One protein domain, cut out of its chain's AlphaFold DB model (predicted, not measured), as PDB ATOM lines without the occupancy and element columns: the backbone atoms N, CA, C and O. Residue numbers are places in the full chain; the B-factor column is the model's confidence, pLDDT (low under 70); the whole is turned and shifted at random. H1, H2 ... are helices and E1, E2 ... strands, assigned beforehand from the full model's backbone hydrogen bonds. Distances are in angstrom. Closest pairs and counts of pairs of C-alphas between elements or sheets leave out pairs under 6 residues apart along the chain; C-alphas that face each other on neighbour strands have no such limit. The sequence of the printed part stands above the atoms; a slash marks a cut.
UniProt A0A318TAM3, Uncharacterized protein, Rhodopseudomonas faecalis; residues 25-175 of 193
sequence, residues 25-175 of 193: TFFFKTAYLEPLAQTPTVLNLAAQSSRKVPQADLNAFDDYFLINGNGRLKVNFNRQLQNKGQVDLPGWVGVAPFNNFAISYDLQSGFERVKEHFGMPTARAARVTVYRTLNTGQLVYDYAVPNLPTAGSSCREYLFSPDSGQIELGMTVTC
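AT A GLANCE: This is residues 25 to 175 of the 193 residues of an uncharacterized protein of Rhodopseudomonas faecalis (UniProt A0A318TAM3). One large sheet of eight strands, strongly twisted and curled like part of a barrel, makes the body, and helix H3 packs across its face at the E6 and E7 end. Two short helices come first: H2 packs by E2 and E3, and H1 only grazes the sheet. The 151 printed residues hold three named helices and eight named strands, in the order H1 H2 E1 E2 E3 E4 H3 E5 E6 E7 E8; the sheet's order is E4 E3 E2 E1 E5 E6 E7 E8, all antiparallel. The class is mixed, with 74 residues, under half, in named elements. The whole is compact, with a radius of gyration of the C-alphas of 14.5 A and a rounded outline of 40 by 33 by 29 A.

IN THESE COORDINATES: H1, residues 25 to 30, begins with C-alpha 25 at (-46.968, 39.318, 14.710), and H2 is residues 34 to 37. E1, residues 42 to 48, is 17.4 A long, E2, residues 63 to 68, 16.8 A, E3, residues 73 to 77, 12.7 A, and E4, residues 83 to 88, 14.0 A. H3, residues 107 to 117, is 15.4 A long, with C-alpha 107 at (-43.379, 35.195, 16.109). E5, residues 127 to 132, is 16.7 A long, E6, residues 139 to 146, 22.6 A, and E7, residues 154 to 160, 19.4 A. E8, residues 167 to 174, bends by 59 degrees at residue 171 and ends with C-alpha 174 at (-37.144, 36.893, 34.876).

HOW THE PARTS SIT: E1 to E4 and E5 to E8 are two meanders, each strand the antiparallel neighbour of the one before. E1 and E5, one from each meander, are antiparallel neighbours at 166 degrees between their N-to-C directions, and N 45 and O 130 are within hydrogen-bond range at 2.9 A. In the hairpin of E6 and E7, N 141 and O 160 are 2.8 A apart. H3 is on one face of the sheet, two layers, at a height over the sheet of 9.1 A; it is over E6 and E7 and runs across the strands, at 66 degrees to E6 on the local plane. The closest C-alphas of H3 and E7 are those of Gly 110 and Phe 160, 6.6 A. H2 is on the sheet, its closest C-alphas to E2 being Ala 37 and Asn 68, 4.6 A. H1 and H3 are close but not clearly touching. In H1 and H3 every O i to N i+4 pair is within hydrogen-bond range; H2 is too short for one.

THE WHOLE: The farthest C-alphas, Pro 40 and Pro 149, are 40.8 A apart. The printed part has no cut. The links E1 to E2 and E4 to H3 are long. Residues 91 to 92 and 149 to 152 have pLDDT under 70.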
ATOM      1  N   THR A  25     -47.813  38.725  15.746       96.81
ATOM      2  CA  THR A  25     -46.968  39.318  14.710       96.81
ATOM      3  C   THR A  25     -47.697  40.428  13.974       96.81
ATOM      4  O   THR A  25     -47.181  41.538  13.871       96.81
ATOM      5  N   PHE A  26     -48.898  40.151  13.461       95.75
ATOM      6  CA  PHE A  26     -49.637  41.133  12.684       95.75
ATOM      7  C   PHE A  26     -50.104  42.290  13.576       95.75
ATOM      8  O   PHE A  26     -49.975  43.434  13.161       95.75
ATOM      9  N   PHE A  27     -50.523  42.035  14.822       96.19
ATOM     10  CA  PHE A  27     -50.806  43.097  15.795       96.19
ATOM     11  C   PHE A  27     -49.606  44.033  15.996       96.19
ATOM     12  O   PHE A  27     -49.735  45.238  15.790       96.19
ATOM     13  N   PHE A  28     -48.432  43.500  16.342       96.44
ATOM     14  CA  PHE A  28     -47.228  44.312  16.534       96.44
ATOM     15  C   PHE A  28     -46.776  45.018  15.262       96.44
ATOM     16  O   PHE A  28     -46.390  46.184  15.325       96.44
ATOM     17  N   LYS A  29     -46.861  44.346  14.114       94.75
ATOM     18  CA  LYS A  29     -46.478  44.924  12.832       94.75
ATOM     19  C   LYS A  29     -47.392  46.070  12.428       94.75
ATOM     20  O   LYS A  29     -46.901  46.981  11.796       94.75
ATOM     21  N   THR A  30     -48.685  46.058  12.751       94.19
ATOM     22  CA  THR A  30     -49.620  47.103  12.287       94.19
ATOM     23  C   THR A  30     -49.997  48.127  13.354       94.19
ATOM     24  O   THR A  30     -50.680  49.100  13.043       94.19
ATOM     25  N   ALA A  31     -49.610  47.916  14.612       94.50
ATOM     26  CA  ALA A  31     -49.941  48.826  15.700       94.50
ATOM     27  C   ALA A  31     -49.272  50.197  15.518       94.50
ATOM     28  O   ALA A  31     -48.059  50.300  15.322       94.50
ATOM     29  N   TYR A  32     -50.061  51.261  15.665       94.69
ATOM     30  CA  TYR A  32     -49.557  52.630  15.721       94.69
ATOM     31  C   TYR A  32     -49.049  52.933  17.137       94.69
ATOM     32  O   TYR A  32     -49.777  53.452  17.982       94.69
ATOM     33  N   LEU A  33     -47.810  52.522  17.422       96.06
ATOM     34  CA  LEU A  33     -47.222  52.587  18.765       96.06
ATOM     35  C   LEU A  33     -46.670  53.968  19.137       96.06
ATOM     36  O   LEU A  33     -46.395  54.202  20.313       96.06
ATOM     37  N   GLU A  34     -46.520  54.886  18.179       94.06
ATOM     38  CA  GLU A  34     -45.894  56.198  18.401       94.06
ATOM     39  C   GLU A  34     -46.514  57.002  19.555       94.06
ATOM     40  O   GLU A  34     -45.751  57.541  20.359       94.06
ATOM     41  N   PRO A  35     -47.853  57.046  19.741       94.00
ATOM     42  CA  PRO A  35     -48.453  57.757  20.872       94.00
ATOM     43  C   PRO A  35     -48.058  57.181  22.238       94.00
ATOM     44  O   PRO A  35     -47.996  57.913  23.222       94.00
ATOM     45  N   LEU A  36     -47.779  55.876  22.309       94.12
ATOM     46  CA  LEU A  36     -47.311  55.212  23.526       94.12
ATOM     47  C   LEU A  36     -45.791  55.352  23.692       94.12
ATOM     48  O   LEU A  36     -45.308  55.567  24.800       94.12
ATOM     49  N   ALA A  37     -45.032  55.238  22.601       92.12
ATOM     50  CA  ALA A  37     -43.574  55.313  22.610       92.12
ATOM     51  C   ALA A  37     -43.040  56.756  22.712       92.12
ATOM     52  O   ALA A  37     -41.920  56.956  23.175       92.12
ATOM     53  N   GLN A  38     -43.819  57.770  22.327       92.88
ATOM     54  CA  GLN A  38     -43.396  59.177  22.195       92.88
ATOM     55  C   GLN A  38     -42.329  59.409  21.104       92.88
ATOM     56  O   GLN A  38     -41.653  60.435  21.082       92.88
ATOM     57  N   THR A  39     -42.139  58.436  20.215       91.62
ATOM     58  CA  THR A  39     -41.172  58.443  19.108       91.62
ATOM     59  C   THR A  39     -41.627  57.436  18.045       91.62
ATOM     60  O   THR A  39     -42.305  56.468  18.402       91.62
ATOM     61  N   PRO A  40     -41.244  57.607  16.765       91.81
ATOM     62  CA  PRO A  40     -41.518  56.638  15.696       91.81
ATOM     63  C   PRO A  40     -40.773  55.297  15.839       91.81
ATOM     64  O   PRO A  40     -40.906  54.414  14.993       91.81
ATOM     65  N   THR A  41     -39.940  55.133  16.871       93.56
ATOM     66  CA  THR A  41     -39.137  53.921  17.083       93.56
ATOM     67  C   THR A  41     -39.271  53.381  18.502       93.56
ATOM     68  O   THR A  41     -39.528  54.114  19.460       93.56
ATOM     69  N   VAL A  42     -39.049  52.079  18.648       94.81
ATOM     70  CA  VAL A  42     -38.999  51.362  19.926       94.81
ATOM     71  C   VAL A  42     -37.641  50.675  20.079       94.81
ATOM     72  O   VAL A  42     -36.966  50.392  19.094       94.81
ATOM     73  N   LEU A  43     -37.223  50.428  21.320       95.69
ATOM     74  CA  LEU A  43     -36.029  49.634  21.640       95.69
ATOM     75  C   LEU A  43     -36.383  48.170  21.901       95.69
ATOM     76  O   LEU A  43     -35.690  47.270  21.444       95.69
ATOM     77  N   ASN A  44     -37.484  47.943  22.617       96.00
ATOM     78  CA  ASN A  44     -38.021  46.620  22.912       96.00
ATOM     79  C   ASN A  44     -39.535  46.640  22.735       96.00
ATOM     80  O   ASN A  44     -40.190  47.596  23.161       96.00
ATOM     81  N   LEU A  45     -40.085  45.556  22.202       97.69
ATOM     82  CA  LEU A  45     -41.519  45.296  22.154       97.69
ATOM     83  C   LEU A  45     -41.776  43.876  22.655       97.69
ATOM     84  O   LEU A  45     -41.267  42.921  22.082       97.69
ATOM     85  N   ALA A  46     -42.530  43.729  23.737       98.12
ATOM     86  CA  ALA A  46     -42.729  42.448  24.398       98.12
ATOM     87  C   ALA A  46     -44.207  42.118  24.595       98.12
ATOM     88  O   ALA A  46     -45.037  43.005  24.791       98.12
ATOM     89  N   ALA A  47     -44.513  40.825  24.592       98.31
ATOM     90  CA  ALA A  47     -45.830  40.277  24.888       98.31
ATOM     91  C   ALA A  47     -45.716  39.129  25.889       98.31
ATOM     92  O   ALA A  47     -44.774  38.336  25.841       98.31
ATOM     93  N   GLN A  48     -46.696  39.037  26.779       97.38
ATOM     94  CA  GLN A  48     -46.829  37.970  27.763       97.38
ATOM     95  C   GLN A  48     -48.306  37.722  28.092       97.38
ATOM     96  O   GLN A  48     -49.200  38.449  27.651       97.38
ATOM     97  N   SER A  49     -48.573  36.699  28.904       95.06
ATOM     98  CA  SER A  49     -49.898  36.497  29.490       95.06
ATOM     99  C   SER A  49     -50.089  37.396  30.713       95.06
ATOM    100  O   SER A  49     -49.285  37.362  31.646       95.06
ATOM    101  N   SER A  50     -51.204  38.120  30.763       93.44
ATOM    102  CA  SER A  50     -51.644  38.919  31.913       93.44
ATOM    103  C   SER A  50     -51.769  38.090  33.197       93.44
ATOM    104  O   SER A  50     -51.500  38.575  34.297       93.44
ATOM    105  N   ARG A  51     -52.115  36.803  33.055       93.50
ATOM    106  CA  ARG A  51     -52.213  35.827  34.150       93.50
ATOM    107  C   ARG A  51     -50.865  35.254  34.577       93.50
ATOM    108  O   ARG A  51     -50.827  34.460  35.511       93.50
ATOM    109  N   LYS A  52     -49.773  35.632  33.901       93.12
ATOM    110  CA  LYS A  52     -48.417  35.114  34.133       93.12
ATOM    111  C   LYS A  52     -48.359  33.588  34.047       93.12
ATOM    112  O   LYS A  52     -47.752  32.915  34.879       93.12
ATOM    113  N   VAL A  53     -49.019  33.056  33.020       92.50
ATOM    114  CA  VAL A  53     -48.999  31.635  32.672       92.50
ATOM    115  C   VAL A  53     -48.280  31.471  31.331       92.50
ATOM    116  O   VAL A  53     -48.665  32.156  30.377       92.50
ATOM    117  N   PRO A  54     -47.292  30.564  31.220       95.19
ATOM    118  CA  PRO A  54     -46.602  30.312  29.959       95.19
ATOM    119  C   PRO A  54     -47.573  29.820  28.884       95.19
ATOM    120  O   PRO A  54     -48.476  29.038  29.177       95.19
ATOM    121  N   GLN A  55     -47.391  30.220  27.632       96.56
ATOM    122  CA  GLN A  55     -48.273  29.859  26.522       96.56
ATOM    123  C   GLN A  55     -47.541  28.995  25.496       96.56
ATOM    124  O   GLN A  55     -46.358  29.196  25.236       96.56
ATOM    125  N   ALA A  56     -48.245  28.007  24.944       96.00
ATOM    126  CA  ALA A  56     -47.774  27.279  23.764       96.00
ATOM    127  C   ALA A  56     -48.049  28.086  22.482       96.00
ATOM    128  O   ALA A  56     -47.219  28.117  21.579       96.00
ATOM    129  N   ASP A  57     -49.195  28.771  22.448       97.38
ATOM    130  CA  ASP A  57     -49.585  29.709  21.399       97.38
ATOM    131  C   ASP A  57     -49.329  31.150  21.863       97.38
ATOM    132  O   ASP A  57     -49.998  31.665  22.759       97.38
ATOM    133  N   LEU A  58     -48.353  31.813  21.251       97.38
ATOM    134  CA  LEU A  58     -47.986  33.197  21.525       97.38
ATOM    135  C   LEU A  58     -49.091  34.179  21.116       97.38
ATOM    136  O   LEU A  58     -49.156  35.280  21.660       97.38
ATOM    137  N   ASN A  59     -49.999  33.796  20.210       96.94
ATOM    138  CA  ASN A  59     -51.138  34.638  19.824       96.94
ATOM    139  C   ASN A  59     -52.167  34.790  20.959       96.94
ATOM    140  O   ASN A  59     -52.997  35.707  20.932       96.94
ATOM    141  N   ALA A  60     -52.082  33.935  21.984       96.19
ATOM    142  CA  ALA A  60     -52.873  34.028  23.205       96.19
ATOM    143  C   ALA A  60     -52.357  35.088  24.198       96.19
ATOM    144  O   ALA A  60     -53.012  35.334  25.213       96.19
ATOM    145  N   PHE A  61     -51.201  35.715  23.951       97.44
ATOM    146  CA  PHE A  61     -50.729  36.818  24.787       97.44
ATOM    147  C   PHE A  61     -51.648  38.047  24.692       97.44
ATOM    148  O   PHE A  61     -52.202  38.377  23.639       97.44
ATOM    149  N   ASP A  62     -51.812  38.721  25.830       96.19
ATOM    150  CA  ASP A  62     -52.793  39.788  26.047       96.19
ATOM    151  C   ASP A  62     -52.261  40.961  26.894       96.19
ATOM    152  O   ASP A  62     -52.977  41.941  27.108       96.19
ATOM    153  N   ASP A  63     -51.006  40.890  27.347       96.94
ATOM    154  CA  ASP A  63     -50.328  41.922  28.130       96.94
ATOM    155  C   ASP A  63     -49.022  42.327  27.442       96.94
ATOM    156  O   ASP A  63     -48.126  41.501  27.252       96.94
ATOM    157  N   TYR A  64     -48.916  43.597  27.047       98.00
ATOM    158  CA  TYR A  64     -47.843  44.070  26.176       98.00
ATOM    159  C   TYR A  64     -46.998  45.139  26.855       98.00
ATOM    160  O   TYR A  64     -47.479  45.909  27.691       98.00
ATOM    161  N   PHE A  65     -45.726  45.198  26.479       97.75
ATOM    162  CA  PHE A  65     -44.792  46.206  26.957       97.75
ATOM    163  C   PHE A  65     -43.993  46.768  25.799       97.75
ATOM    164  O   PHE A  65     -43.612  46.038  24.890       97.75
ATOM    165  N   LEU A  66     -43.687  48.057  25.864       96.50
ATOM    166  CA  LEU A  66     -42.687  48.660  24.996       96.50
ATOM    167  C   LEU A  66     -41.704  49.480  25.815       96.50
ATOM    168  O   LEU A  66     -42.048  50.013  26.875       96.50
ATOM    169  N   ILE A  67     -40.479  49.568  25.309       95.69
ATOM    170  CA  ILE A  67     -39.516  50.587  25.709       95.69
ATOM    171  C   ILE A  67     -39.323  51.501  24.511       95.69
ATOM    172  O   ILE A  67     -39.067  51.022  23.404       95.69
ATOM    173  N   ASN A  68     -39.465  52.806  24.715       92.81
ATOM    174  CA  ASN A  68     -39.340  53.761  23.621       92.81
ATOM    175  C   ASN A  68     -37.926  53.822  23.028       92.81
ATOM    176  O   ASN A  68     -36.963  53.444  23.687       92.81
ATOM    177  N   GLY A  69     -37.801  54.350  21.804       87.25
ATOM    178  CA  GLY A  69     -36.541  54.473  21.056       87.25
ATOM    179  C   GLY A  69     -35.395  55.187  21.789       87.25
ATOM    180  O   GLY A  69     -34.232  54.916  21.515       87.25
ATOM    181  N   ASN A  70     -35.706  56.055  22.760       87.12
ATOM    182  CA  ASN A  70     -34.705  56.774  23.559       87.12
ATOM    183  C   ASN A  70     -34.347  56.060  24.876       87.12
ATOM    184  O   ASN A  70     -33.512  56.557  25.631       87.12
ATOM    185  N   GLY A  71     -35.004  54.940  25.191       85.44
ATOM    186  CA  GLY A  71     -34.761  54.145  26.396       85.44
ATOM    187  C   GLY A  71     -35.197  54.801  27.699       85.44
ATOM    188  O   GLY A  71     -34.807  54.338  28.761       85.44
ATOM    189  N   ARG A  72     -35.998  55.869  27.641       87.62
ATOM    190  CA  ARG A  72     -36.398  56.648  28.822       87.62
ATOM    191  C   ARG A  72     -37.723  56.211  29.422       87.62
ATOM    192  O   ARG A  72     -37.992  56.558  30.562       87.62
ATOM    193  N   LEU A  73     -38.545  55.471  28.677       91.94
ATOM    194  CA  LEU A  73     -39.897  55.128  29.103       91.94
ATOM    195  C   LEU A  73     -40.206  53.659  28.837       91.94
ATOM    196  O   LEU A  73     -40.086  53.196  27.703       91.94
ATOM    197  N   LYS A  74     -40.671  52.963  29.877       95.06
ATOM    198  CA  LYS A  74     -41.308  51.649  29.771       95.06
ATOM    199  C   LYS A  74     -42.812  51.805  29.946       95.06
ATOM    200  O   LYS A  74     -43.257  52.331  30.964       95.06
ATOM    201  N   VAL A  75     -43.585  51.284  29.002       96.19
ATOM    202  CA  VAL A  75     -45.053  51.370  28.994       96.19
ATOM    203  C   VAL A  75     -45.647  49.969  28.976       96.19
ATOM    204  O   VAL A  75     -45.167  49.115  28.235       96.19
ATOM    205  N   ASN A  76     -46.684  49.730  29.778       97.62
ATOM    206  CA  ASN A  76     -47.541  48.549  29.710       97.62
ATOM    207  C   ASN A  76     -48.838  48.956  29.024       97.62
ATOM    208  O   ASN A  76     -49.411  49.993  29.352       97.62
ATOM    209  N   PHE A  77     -49.312  48.153  28.083       97.06
ATOM    210  CA  PHE A  77     -50.517  48.458  27.326       97.06
ATOM    211  C   PHE A  77     -51.293  47.187  26.969       97.06
ATOM    212  O   PHE A  77     -50.792  46.071  27.128       97.06
ATOM    213  N   ASN A  78     -52.547  47.353  26.545       94.94
ATOM    214  CA  ASN A  78     -53.411  46.264  26.078       94.94
ATOM    215  C   ASN A  78     -53.545  46.254  24.544       94.94
ATOM    216  O   ASN A  78     -52.957  47.070  23.838       94.94
ATOM    217  N   ARG A  79     -54.350  45.329  24.015       93.25
ATOM    218  CA  ARG A  79     -54.530  45.143  22.566       93.25
ATOM    219  C   ARG A  79     -55.184  46.355  21.890       93.25
ATOM    220  O   ARG A  79     -54.998  46.567  20.701       93.25
ATOM    221  N   GLN A  80     -55.917  47.165  22.646       94.81
ATOM    222  CA  GLN A  80     -56.541  48.409  22.192       94.81
ATOM    223  C   GLN A  80     -55.585  49.611  22.267       94.81
ATOM    224  O   GLN A  80     -56.027  50.745  22.112       94.81
ATOM    225  N   LEU A  81     -54.289  49.381  22.521       95.56
ATOM    226  CA  LEU A  81     -53.266  50.420  22.694       95.56
ATOM    227  C   LEU A  81     -53.549  51.370  23.869       95.56
ATOM    228  O   LEU A  81     -53.021  52.477  23.931       95.56
ATOM    229  N   GLN A  82     -54.350  50.931  24.842       94.94
ATOM    230  CA  GLN A  82     -54.566  51.682  26.068       94.94
ATOM    231  C   GLN A  82     -53.371  51.493  27.001       94.94
ATOM    232  O   GLN A  82     -53.022  50.366  27.360       94.94
ATOM    233  N   ASN A  83     -52.784  52.604  27.439       95.00
ATOM    234  CA  ASN A  83     -51.745  52.623  28.460       95.00
ATOM    235  C   ASN A  83     -52.318  52.149  29.811       95.00
ATOM    236  O   ASN A  83     -53.236  52.760  30.356       95.00
ATOM    237  N   LYS A  84     -51.776  51.049  30.339       94.94
ATOM    238  CA  LYS A  84     -52.114  50.448  31.643       94.94
ATOM    239  C   LYS A  84     -51.197  50.929  32.772       94.94
ATOM    240  O   LYS A  84     -51.423  50.600  33.934       94.94
ATOM    241  N   GLY A  85     -50.145  51.666  32.438       94.50
ATOM    242  CA  GLY A  85     -49.133  52.170  33.349       94.50
ATOM    243  C   GLY A  85     -47.815  52.402  32.618       94.50
ATOM    244  O   GLY A  85     -47.504  51.742  31.626       94.50
ATOM    245  N   GLN A  86     -47.006  53.316  33.143       94.44
ATOM    246  CA  GLN A  86     -45.676  53.604  32.622       94.44
ATOM    247  C   GLN A  86     -44.725  53.993  33.749       94.44
ATOM    248  O   GLN A  86     -45.161  54.494  34.785       94.44
ATOM    249  N   VAL A  87     -43.432  53.768  33.537       93.31
ATOM    250  CA  VAL A  87     -42.362  54.219  34.432       93.31
ATOM    251  C   VAL A  87     -41.187  54.735  33.624       93.31
ATOM    252  O   VAL A  87     -40.842  54.169  32.581       93.31
ATOM    253  N   ASP A  88     -40.562  55.785  34.143       91.19
ATOM    254  CA  ASP A  88     -39.301  56.277  33.611       91.19
ATOM    255  C   ASP A  88     -38.192  55.263  33.893       91.19
ATOM    256  O   ASP A  88     -38.119  54.659  34.969       91.19
ATOM    257  N   LEU A  89     -37.320  55.074  32.910       86.62
ATOM    258  CA  LEU A  89     -36.128  54.252  33.044       86.62
ATOM    259  C   LEU A  89     -34.925  55.165  33.314       86.62
ATOM    260  O   LEU A  89     -34.707  56.122  32.569       86.62
ATOM    261  N   PRO A  90     -34.122  54.885  34.356       73.00
ATOM    262  CA  PRO A  90     -33.021  55.756  34.760       73.00
ATOM    263  C   PRO A  90     -31.796  55.682  33.834       73.00
ATOM    264  O   PRO A  90     -30.812  56.373  34.084       73.00
ATOM    265  N   GLY A  91     -31.808  54.846  32.793       68.88
ATOM    266  CA  GLY A  91     -30.628  54.601  31.974       68.88
ATOM    267  C   GLY A  91     -30.924  53.983  30.615       68.88
ATOM    268  O   GLY A  91     -32.057  53.652  30.279       68.88
ATOM    269  N   TRP A  92     -29.851  53.856  29.840       68.38
ATOM    270  CA  TRP A  92     -29.845  53.339  28.478       68.38
ATOM    271  C   TRP A  92     -30.064  51.819  28.422       68.38
ATOM    272  O   TRP A  92     -29.674  51.086  29.332       68.38
ATOM    273  N   VAL A  93     -30.667  51.350  27.327       79.00
ATOM    274  CA  VAL A  93     -30.923  49.930  27.054       79.00
ATOM    275  C   VAL A  93     -29.986  49.464  25.944       79.00
ATOM    276  O   VAL A  93     -29.896  50.123  24.914       79.00
ATOM    277  N   GLY A  94     -29.323  48.322  26.147       84.25
ATOM    278  CA  GLY A  94     -28.306  47.739  25.259       84.25
ATOM    279  C   GLY A  94     -28.790  47.198  23.911       84.25
ATOM    280  O   GLY A  94     -28.362  46.122  23.506       84.25
ATOM    281  N   VAL A  95     -29.677  47.915  23.225       93.06
ATOM    282  CA  VAL A  95     -30.280  47.549  21.934       93.06
ATOM    283  C   VAL A  95     -30.424  48.795  21.050       93.06
ATOM    284  O   VAL A  95     -30.414  49.923  21.544       93.06
ATOM    285  N   ALA A  96     -30.525  48.610  19.737       94.69
ATOM    286  CA  ALA A  96     -30.732  49.687  18.776       94.69
ATOM    287  C   ALA A  96     -32.229  50.006  18.602       94.69
ATOM    288  O   ALA A  96     -33.067  49.108  18.720       94.69
ATOM    289  N   PRO A  97     -32.592  51.257  18.260       94.38
ATOM    290  CA  PRO A  97     -33.962  51.589  17.899       94.38
ATOM    291  C   PRO A  97     -34.364  50.927  16.581       94.38
ATOM    292  O   PRO A  97     -33.579  50.826  15.629       94.38
ATOM    293  N   PHE A  98     -35.621  50.505  16.521       95.75
ATOM    294  CA  PHE A  98     -36.243  49.973  15.321       95.75
ATOM    295  C   PHE A  98     -37.679  50.469  15.180       95.75
ATOM    296  O   PHE A  98     -38.327  50.869  16.147       95.75
ATOM    297  N   ASN A  99     -38.172  50.450  13.948       94.94
ATOM    298  CA  ASN A  99     -39.578  50.675  13.660       94.94
ATOM    299  C   ASN A  99     -40.318  49.327  13.743       94.94
ATOM    300  O   ASN A  99     -39.897  48.371  13.092       94.94
ATOM    301  N   ASN A 100     -41.413  49.230  14.504       94.50
ATOM    302  CA  ASN A 100     -42.161  47.975  14.663       94.50
ATOM    303  C   ASN A 100     -42.768  47.444  13.351       94.50
ATOM    304  O   ASN A 100     -42.975  46.236  13.232       94.50
ATOM    305  N   PHE A 101     -42.954  48.289  12.330       93.75
ATOM    306  CA  PHE A 101     -43.339  47.852  10.981       93.75
ATOM    307  C   PHE A 101     -42.278  46.943  10.319       93.75
ATOM    308  O   PHE A 101     -42.601  46.217   9.378       93.75
ATOM    309  N   ALA A 102     -41.030  46.944  10.813       91.12
ATOM    310  CA  ALA A 102     -39.930  46.118  10.308       91.12
ATOM    311  C   ALA A 102     -40.000  44.640  10.737       91.12
ATOM    312  O   ALA A 102     -39.219  43.835  10.238       91.12
ATOM    313  N   ILE A 103     -40.919  44.263  11.636       95.31
ATOM    314  CA  ILE A 103     -41.132  42.861  12.029       95.31
ATOM    315  C   ILE A 103     -41.551  42.062  10.786       95.31
ATOM    316  O   ILE A 103     -42.635  42.253  10.223       95.31
ATOM    317  N   SER A 104     -40.652  41.190  10.332       87.19
ATOM    318  CA  SER A 104     -40.707  40.547   9.015       87.19
ATOM    319  C   SER A 104     -41.135  39.082   9.071       87.19
ATOM    320  O   SER A 104     -41.680  38.572   8.093       87.19
ATOM    321  N   TYR A 105     -40.944  38.421  10.213       95.75
ATOM    322  CA  TYR A 105     -41.208  36.995  10.395       95.75
ATOM    323  C   TYR A 105     -42.222  36.740  11.509       95.75
ATOM    324  O   TYR A 105     -42.253  37.470  12.503       95.75
ATOM    325  N   ASP A 106     -43.027  35.690  11.358       97.50
ATOM    326  CA  ASP A 106     -44.057  35.331  12.326       97.50
ATOM    327  C   ASP A 106     -43.479  34.826  13.659       97.50
ATOM    328  O   ASP A 106     -42.700  33.875  13.705       97.50
ATOM    329  N   LEU A 107     -43.878  35.464  14.762       98.19
ATOM    330  CA  LEU A 107     -43.379  35.195  16.109       98.19
ATOM    331  C   LEU A 107     -43.698  33.772  16.576       98.19
ATOM    332  O   LEU A 107     -42.829  33.156  17.194       98.19
ATOM    333  N   GLN A 108     -44.891  33.237  16.273       98.25
ATOM    334  CA  GLN A 108     -45.235  31.846  16.604       98.25
ATOM    335  C   GLN A 108     -44.348  30.880  15.821       98.25
ATOM    336  O   GLN A 108     -43.747  29.977  16.395       98.25
ATOM    337  N   SER A 109     -44.215  31.105  14.517       98.06
ATOM    338  CA  SER A 109     -43.384  30.283  13.638       98.06
ATOM    339  C   SER A 109     -41.912  30.301  14.062       98.06
ATOM    340  O   SER A 109     -41.222  29.291  13.942       98.06
ATOM    341  N   GLY A 110     -41.415  31.435  14.569       98.25
ATOM    342  CA  GLY A 110     -40.055  31.539  15.102       98.25
ATOM    343  C   GLY A 110     -39.884  30.712  16.378       98.25
ATOM    344  O   GLY A 110     -38.877  30.023  16.533       98.25
ATOM    345  N   PHE A 111     -40.903  30.685  17.242       98.62
ATOM    346  CA  PHE A 111     -40.880  29.862  18.447       98.62
ATOM    347  C   PHE A 111     -40.908  28.370  18.118       98.62
ATOM    348  O   PHE A 111     -40.169  27.604  18.729       98.62
ATOM    349  N   GLU A 112     -41.686  27.947  17.119       98.50
ATOM    350  CA  GLU A 112     -41.678  26.547  16.678       98.50
ATOM    351  C   GLU A 112     -40.308  26.118  16.133       98.50
ATOM    352  O   GLU A 112     -39.834  25.040  16.485       98.50
ATOM    353  N   ARG A 113     -39.605  26.983  15.384       98.44
ATOM    354  CA  ARG A 113     -38.221  26.705  14.951       98.44
ATOM    355  C   ARG A 113     -37.261  26.555  16.126       98.44
ATOM    356  O   ARG A 113     -36.413  25.671  16.125       98.44
ATOM    357  N   VAL A 114     -37.398  27.410  17.134       98.50
ATOM    358  CA  VAL A 114     -36.606  27.327  18.366       98.50
ATOM    359  C   VAL A 114     -36.895  26.019  19.110       98.50
ATOM    360  O   VAL A 114     -35.968  25.337  19.545       98.50
ATOM    361  N   LYS A 115     -38.167  25.620  19.217       98.12
ATOM    362  CA  LYS A 115     -38.566  24.354  19.842       98.12
ATOM    363  C   LYS A 115     -38.004  23.144  19.113       98.12
ATOM    364  O   LYS A 115     -37.537  22.215  19.768       98.12
ATOM    365  N   GLU A 116     -38.042  23.162  17.786       98.19
ATOM    366  CA  GLU A 116     -37.459  22.127  16.938       98.19
ATOM    367  C   GLU A 116     -35.938  22.050  17.125       98.19
ATOM    368  O   GLU A 116     -35.418  20.982  17.439       98.19
ATOM    369  N   HIS A 117     -35.237  23.186  17.038       98.31
ATOM    370  CA  HIS A 117     -33.778  23.257  17.150       98.31
ATOM    371  C   HIS A 117     -33.246  22.701  18.479       98.31
ATOM    372  O   HIS A 117     -32.250  21.982  18.496       98.31
ATOM    373  N   PHE A 118     -33.919  23.007  19.593       96.81
ATOM    374  CA  PHE A 118     -33.515  22.551  20.927       96.81
ATOM    375  C   PHE A 118     -34.219  21.264  21.392       96.81
ATOM    376  O   PHE A 118     -34.047  20.862  22.541       96.81
ATOM    377  N   GLY A 119     -35.017  20.609  20.540       96.69
ATOM    378  CA  GLY A 119     -35.695  19.356  20.890       96.69
ATOM    379  C   GLY A 119     -36.700  19.485  22.043       96.69
ATOM    380  O   GLY A 119     -36.833  18.571  22.857       96.69
ATOM    381  N   MET A 120     -37.416  20.610  22.129       95.44
ATOM    382  CA  MET A 120     -38.345  20.939  23.222       95.44
ATOM    383  C   MET A 120     -39.801  21.142  22.737       95.44
ATOM    384  O   MET A 120     -40.380  22.223  22.872       95.44
ATOM    385  N   PRO A 121     -40.457  20.103  22.188       95.06
ATOM    386  CA  PRO A 121     -41.743  20.228  21.486       95.06
ATOM    387  C   PRO A 121     -42.912  20.689  22.371       95.06
ATOM    388  O   PRO A 121     -43.886  21.255  21.873       95.06
ATOM    389  N   THR A 122     -42.823  20.482  23.686       95.00
ATOM    390  CA  THR A 122     -43.846  20.877  24.667       95.00
ATOM    391  C   THR A 122     -43.517  22.184  25.389       95.00
ATOM    392  O   THR A 122     -44.254  22.579  26.296       95.00
ATOM    393  N   ALA A 123     -42.428  22.866  25.011       95.25
ATOM    394  CA  ALA A 123     -42.046  24.126  25.633       95.25
ATOM    395  C   ALA A 123     -43.129  25.194  25.451       95.25
ATOM    396  O   ALA A 123     -43.822  25.265  24.434       95.25
ATOM    397  N   ARG A 124     -43.255  26.040  26.473       96.69
ATOM    398  CA  ARG A 124     -44.214  27.142  26.544       96.69
ATOM    399  C   ARG A 124     -43.458  28.409  26.910       96.69
ATOM    400  O   ARG A 124     -42.705  28.397  27.882       96.69
ATOM    401  N   ALA A 125     -43.668  29.492  26.177       97.38
ATOM    402  CA  ALA A 125     -43.013  30.761  26.462       97.38
ATOM    403  C   ALA A 125     -43.797  31.543  27.520       97.38
ATOM    404  O   ALA A 125     -45.018  31.680  27.443       97.38
ATOM    405  N   ALA A 126     -43.101  32.084  28.511       96.81
ATOM    406  CA  ALA A 126     -43.661  33.057  29.444       96.81
ATOM    407  C   ALA A 126     -43.811  34.442  28.797       96.81
ATOM    408  O   ALA A 126     -44.775  35.158  29.078       96.81
ATOM    409  N   ARG A 127     -42.862  34.795  27.925       97.56
ATOM    410  CA  ARG A 127     -42.777  36.081  27.234       97.56
ATOM    411  C   ARG A 127     -42.053  35.910  25.902       97.56
ATOM    412  O   ARG A 127     -41.150  35.083  25.800       97.56
ATOM    413  N   VAL A 128     -42.411  36.741  24.931       98.44
ATOM    414  CA  VAL A 128     -41.571  37.029  23.761       98.44
ATOM    415  C   VAL A 128     -41.182  38.505  23.764       98.44
ATOM    416  O   VAL A 128     -42.031  39.358  24.032       98.44
ATOM    417  N   THR A 129     -39.917  38.806  23.481       98.31
ATOM    418  CA  THR A 129     -39.389  40.164  23.302       98.31
ATOM    419  C   THR A 129     -38.823  40.299  21.895       98.31
ATOM    420  O   THR A 129     -38.050  39.460  21.452       98.31
ATOM    421  N   VAL A 130     -39.170  41.375  21.202       98.31
ATOM    422  CA  VAL A 130     -38.566  41.775  19.932       98.31
ATOM    423  C   VAL A 130     -37.650  42.962  20.187       98.31
ATOM    424  O   VAL A 130     -38.090  43.969  20.752       98.31
ATOM    425  N   TYR A 131     -36.401  42.852  19.750       96.88
ATOM    426  CA  TYR A 131     -35.421  43.932  19.828       96.88
ATOM    427  C   TYR A 131     -34.469  43.913  18.641       96.88
ATOM    428  O   TYR A 131     -34.436  42.953  17.875       96.88
ATOM    429  N   ARG A 132     -33.691  44.985  18.486       96.25
ATOM    430  CA  ARG A 132     -32.657  45.086  17.457       96.25
ATOM    431  C   ARG A 132     -31.279  45.141  18.097       96.25
ATOM    432  O   ARG A 132     -31.041  45.966  18.974       96.25
ATOM    433  N   THR A 133     -30.360  44.283  17.683       94.06
ATOM    434  CA  THR A 133     -28.990  44.292  18.214       94.06
ATOM    435  C   THR A 133     -28.273  45.591  17.835       94.06
ATOM    436  O   THR A 133     -28.463  46.131  16.745       94.06
ATOM    437  N   LEU A 134     -27.414  46.098  18.723       91.62
ATOM    438  CA  LEU A 134     -26.603  47.289  18.433       91.62
ATOM    439  C   LEU A 134     -25.520  47.019  17.391       91.62
ATOM    440  O   LEU A 134     -25.326  47.822  16.486       91.62
ATOM    441  N   ASN A 135     -24.824  45.890  17.530       88.88
ATOM    442  CA  ASN A 135     -23.617  45.615  16.753       88.88
ATOM    443  C   ASN A 135     -23.932  45.148  15.330       88.88
ATOM    444  O   ASN A 135     -23.254  45.554  14.392       88.88
ATOM    445  N   THR A 136     -24.946  44.291  15.167       89.25
ATOM    446  CA  THR A 136     -25.300  43.715  13.858       89.25
ATOM    447  C   THR A 136     -26.523  44.376  13.230       89.25
ATOM    448  O   THR A 136     -26.765  44.198  12.039       89.25
ATOM    449  N   GLY A 137     -27.302  45.150  13.994       91.69
ATOM    450  CA  GLY A 137     -28.533  45.764  13.502       91.69
ATOM    451  C   GLY A 137     -29.608  44.743  13.121       91.69
ATOM    452  O   GLY A 137     -30.527  45.092  12.378       91.69
ATOM    453  N   GLN A 138     -29.498  43.506  13.602       94.12
ATOM    454  CA  GLN A 138     -30.438  42.425  13.321       94.12
ATOM    455  C   GLN A 138     -31.604  42.493  14.295       94.12
ATOM    456  O   GLN A 138     -31.410  42.767  15.482       94.12
ATOM    457  N   LEU A 139     -32.814  42.238  13.799       97.12
ATOM    458  CA  LEU A 139     -33.927  41.935  14.689       97.12
ATOM    459  C   LEU A 139     -33.682  40.581  15.357       97.12
ATOM    460  O   LEU A 139     -33.167  39.658  14.733       97.12
ATOM    461  N   VAL A 140     -34.065  40.480  16.623       97.75
ATOM    462  CA  VAL A 140     -34.004  39.262  17.425       97.75
ATOM    463  C   VAL A 140     -35.338  39.090  18.129       97.75
ATOM    464  O   VAL A 140     -35.885  40.036  18.702       97.75
ATOM    465  N   TYR A 141     -35.858  37.871  18.069       98.38
ATOM    466  CA  TYR A 141     -36.996  37.408  18.843       98.38
ATOM    467  C   TYR A 141     -36.451  36.568  19.993       98.38
ATOM    468  O   TYR A 141     -35.896  35.493  19.787       98.38
ATOM    469  N   ASP A 142     -36.573  37.092  21.203       98.12
ATOM    470  CA  ASP A 142     -36.174  36.439  22.441       98.12
ATOM    471  C   ASP A 142     -37.391  35.783  23.096       98.12
ATOM    472  O   ASP A 142     -38.335  36.460  23.515       98.12
ATOM    473  N   TYR A 143     -37.367  34.454  23.172       98.56
ATOM    474  CA  TYR A 143     -38.386  33.639  23.817       98.56
ATOM    475  C   TYR A 143     -37.923  33.231  25.216       98.56
ATOM    476  O   TYR A 143     -37.059  32.369  25.380       98.56
ATOM    477  N   ALA A 144     -38.559  33.794  26.240       97.50
ATOM    478  CA  ALA A 144     -38.306  33.426  27.627       97.50
ATOM    479  C   ALA A 144     -39.124  32.176  27.989       97.50
ATOM    480  O   ALA A 144     -40.343  32.251  28.171       97.50
ATOM    481  N   VAL A 145     -38.466  31.025  28.114       96.81
ATOM    482  CA  VAL A 145     -39.089  29.735  28.456       96.81
ATOM    483  C   VAL A 145     -38.737  29.366  29.904       96.81
ATOM    484  O   VAL A 145     -37.559  29.406  30.263       96.81
ATOM    485  N   PRO A 146     -39.709  29.022  30.773       93.81
ATOM    486  CA  PRO A 146     -39.440  28.725  32.180       93.81
ATOM    487  C   PRO A 146     -38.437  27.590  32.384       93.81
ATOM    488  O   PRO A 146     -38.559  26.528  31.773       93.81
ATOM    489  N   ASN A 147     -37.500  27.786  33.314       82.62
ATOM    490  CA  ASN A 147     -36.649  26.705  33.806       82.62
ATOM    491  C   ASN A 147     -37.476  25.840  34.767       82.62
ATOM    492  O   ASN A 147     -37.715  26.227  35.907       82.62
ATOM    493  N   LEU A 148     -37.961  24.684  34.317       71.50
ATOM    494  CA  LEU A 148     -38.612  23.710  35.200       71.50
ATOM    495  C   LEU A 148     -37.549  22.777  35.813       71.50
ATOM    496  O   LEU A 148     -36.645  22.368  35.083       71.50
ATOM    497  N   PRO A 149     -37.623  22.414  37.113       56.12
ATOM    498  CA  PRO A 149     -38.707  22.659  38.077       56.12
ATOM    499  C   PRO A 149     -38.459  23.839  39.042       56.12
ATOM    500  O   PRO A 149     -39.252  24.062  39.958       56.12
ATOM    501  N   THR A 150     -37.358  24.575  38.904       53.22
ATOM    502  CA  THR A 150     -36.968  25.643  39.832       53.22
ATOM    503  C   THR A 150     -37.910  26.841  39.721       53.22
ATOM    504  O   THR A 150     -37.858  27.576  38.745       53.22
ATOM    505  N   ALA A 151     -38.776  27.002  40.735       49.88
ATOM    506  CA  ALA A 151     -39.648  28.144  41.043       49.88
ATOM    507  C   ALA A 151     -39.870  29.134  39.878       49.88
ATOM    508  O   ALA A 151     -38.986  29.925  39.557       49.88
ATOM    509  N   GLY A 152     -41.075  29.099  39.293       59.81
ATOM    510  CA  GLY A 152     -41.512  29.729  38.031       59.81
ATOM    511  C   GLY A 152     -41.415  31.257  37.872       59.81
ATOM    512  O   GLY A 152     -42.283  31.863  37.247       59.81
ATOM    513  N   SER A 153     -40.376  31.892  38.408       80.12
ATOM    514  CA  SER A 153     -39.980  33.273  38.146       80.12
ATOM    515  C   SER A 153     -38.777  33.389  37.205       80.12
ATOM    516  O   SER A 153     -38.608  34.461  36.620       80.12
ATOM    517  N   SER A 154     -37.974  32.328  37.024       91.62
ATOM    518  CA  SER A 154     -36.796  32.328  36.142       91.62
ATOM    519  C   SER A 154     -37.044  31.601  34.818       91.62
ATOM    520  O   SER A 154     -37.615  30.510  34.780       91.62
ATOM    521  N   CYS A 155     -36.600  32.214  33.729       95.00
ATOM    522  CA  CYS A 155     -36.713  31.701  32.375       95.00
ATOM    523  C   CYS A 155     -35.332  31.650  31.731       95.00
ATOM    524  O   CYS A 155     -34.491  32.505  31.998       95.00
ATOM    525  N   ARG A 156     -35.113  30.663  30.870       95.25
ATOM    526  CA  ARG A 156     -34.025  30.673  29.898       95.25
ATOM    527  C   ARG A 156     -34.500  31.388  28.638       95.25
ATOM    528  O   ARG A 156     -35.596  31.110  28.156       95.25
ATOM    529  N   GLU A 157     -33.681  32.293  28.126       97.06
ATOM    530  CA  GLU A 157     -33.898  32.942  26.836       97.06
ATOM    531  C   GLU A 157     -33.428  32.041  25.696       97.06
ATOM    532  O   GLU A 157     -32.366  31.415  25.769       97.06
ATOM    533  N   TYR A 158     -34.219  32.008  24.634       98.31
ATOM    534  CA  TYR A 158     -33.893  31.365  23.372       98.31
ATOM    535  C   TYR A 158     -34.086  32.395  22.268       98.31
ATOM    536  O   TYR A 158     -35.176  32.945  22.113       98.31
ATOM    537  N   LEU A 159     -33.019  32.686  21.539       98.19
ATOM    538  CA  LEU A 159     -32.949  33.797  20.602       98.19
ATOM    539  C   LEU A 159     -33.121  33.275  19.180       98.19
ATOM    540  O   LEU A 159     -32.489  32.292  18.802       98.19
ATOM    541  N   PHE A 160     -33.942  33.950  18.384       98.50
ATOM    542  CA  PHE A 160     -34.104  33.690  16.959       98.50
ATOM    543  C   PHE A 160     -33.946  34.985  16.170       98.50
ATOM    544  O   PHE A 160     -34.649  35.962  16.424       98.50
ATOM    545  N   SER A 161     -33.049  34.986  15.190       97.62
ATOM    546  CA  SER A 161     -32.863  36.112  14.274       97.62
ATOM    547  C   SER A 161     -33.575  35.815  12.951       97.62
ATOM    548  O   SER A 161     -33.093  34.969  12.196       97.62
ATOM    549  N   PRO A 162     -34.702  36.474  12.628       96.12
ATOM    550  CA  PRO A 162     -35.484  36.156  11.434       96.12
ATOM    551  C   PRO A 162     -34.738  36.377  10.116       96.12
ATOM    552  O   PRO A 162     -34.963  35.629   9.169       96.12
ATOM    553  N   ASP A 163     -33.837  37.360  10.058       93.00
ATOM    554  CA  ASP A 163     -33.127  37.706   8.821       93.00
ATOM    555  C   ASP A 163     -32.040  36.680   8.460       93.00
ATOM    556  O   ASP A 163     -31.794  36.423   7.284       93.00
ATOM    557  N   SER A 164     -31.385  36.083   9.462       94.44
ATOM    558  CA  SER A 164     -30.319  35.089   9.266       94.44
ATOM    559  C   SER A 164     -30.777  33.647   9.497       94.44
ATOM    560  O   SER A 164     -30.073  32.712   9.123       94.44
ATOM    561  N   GLY A 165     -31.926  33.443  10.143       95.19
ATOM    562  CA  GLY A 165     -32.375  32.137  10.625       95.19
ATOM    563  C   GLY A 165     -31.569  31.595  11.813       95.19
ATOM    564  O   GLY A 165     -31.789  30.453  12.214       95.19
ATOM    565  N   GLN A 166     -30.644  32.384  12.365       96.69
ATOM    566  CA  GLN A 166     -29.776  31.989  13.473       96.69
ATOM    567  C   GLN A 166     -30.588  31.769  14.751       96.69
ATOM    568  O   GLN A 166     -31.467  32.569  15.082       96.69
ATOM    569  N   ILE A 167     -30.273  30.686  15.462       98.25
ATOM    570  CA  ILE A 167     -30.895  30.302  16.729       98.25
ATOM    571  C   ILE A 167     -29.795  30.152  17.774       98.25
ATOM    572  O   ILE A 167     -28.804  29.469  17.530       98.25
ATOM    573  N   GLU A 168     -29.974  30.784  18.931       97.25
ATOM    574  CA  GLU A 168     -28.982  30.783  20.007       97.25
ATOM    575  C   GLU A 168     -29.626  30.645  21.381       97.25
ATOM    576  O   GLU A 168     -30.805  30.942  21.589       97.25
ATOM    577  N   LEU A 169     -28.819  30.213  22.348       96.62
ATOM    578  CA  LEU A 169     -29.195  30.228  23.750       96.62
ATOM    579  C   LEU A 169     -28.818  31.579  24.366       96.62
ATOM    580  O   LEU A 169     -27.662  31.993  24.302       96.62
ATOM    581  N   GLY A 170     -29.785  32.239  24.995       93.25
ATOM    582  CA  GLY A 170     -29.578  33.488  25.715       93.25
ATOM    583  C   GLY A 170     -29.297  33.286  27.206       93.25
ATOM    584  O   GLY A 170     -28.907  32.208  27.686       93.25
ATOM    585  N   MET A 171     -29.504  34.355  27.971       92.62
ATOM    586  CA  MET A 171     -29.251  34.366  29.409       92.62
ATOM    587  C   MET A 171     -30.413  33.740  30.194       92.62
ATOM    588  O   MET A 171     -31.466  33.397  29.657       92.62
ATOM    589  N   THR A 172     -30.225  33.578  31.504       92.38
ATOM    590  CA  THR A 172     -31.347  33.344  32.419       92.38
ATOM    591  C   THR A 172     -31.884  34.689  32.888       92.38
ATOM    592  O   THR A 172     -31.127  35.516  33.396       92.38
ATOM    593  N   VAL A 173     -33.192  34.892  32.767       91.56
ATOM    594  CA  VAL A 173     -33.879  36.148  33.089       91.56
ATOM    595  C   VAL A 173     -35.132  35.908  33.914       91.56
ATOM    596  O   VAL A 173     -35.529  34.772  34.178       91.56
ATOM    597  N   THR A 174     -35.794  36.986  34.324       92.12
ATOM    598  CA  THR A 174     -37.144  36.893  34.876       92.12
ATOM    599  C   THR A 174     -38.155  36.606  33.768       92.12
ATOM    600  O   THR A 174     -38.152  37.242  32.711       92.12
ATOM    601  N   CYS A 175     -39.060  35.663  34.025       93.25
ATOM    602  CA  CYS A 175     -40.043  35.218  33.038       93.25
ATOM    603  C   CYS A 175     -41.008  36.318  32.587       93.25
ATOM    604  O   CYS A 175     -41.365  36.388  31.415       93.25
TER     605      CYS A 175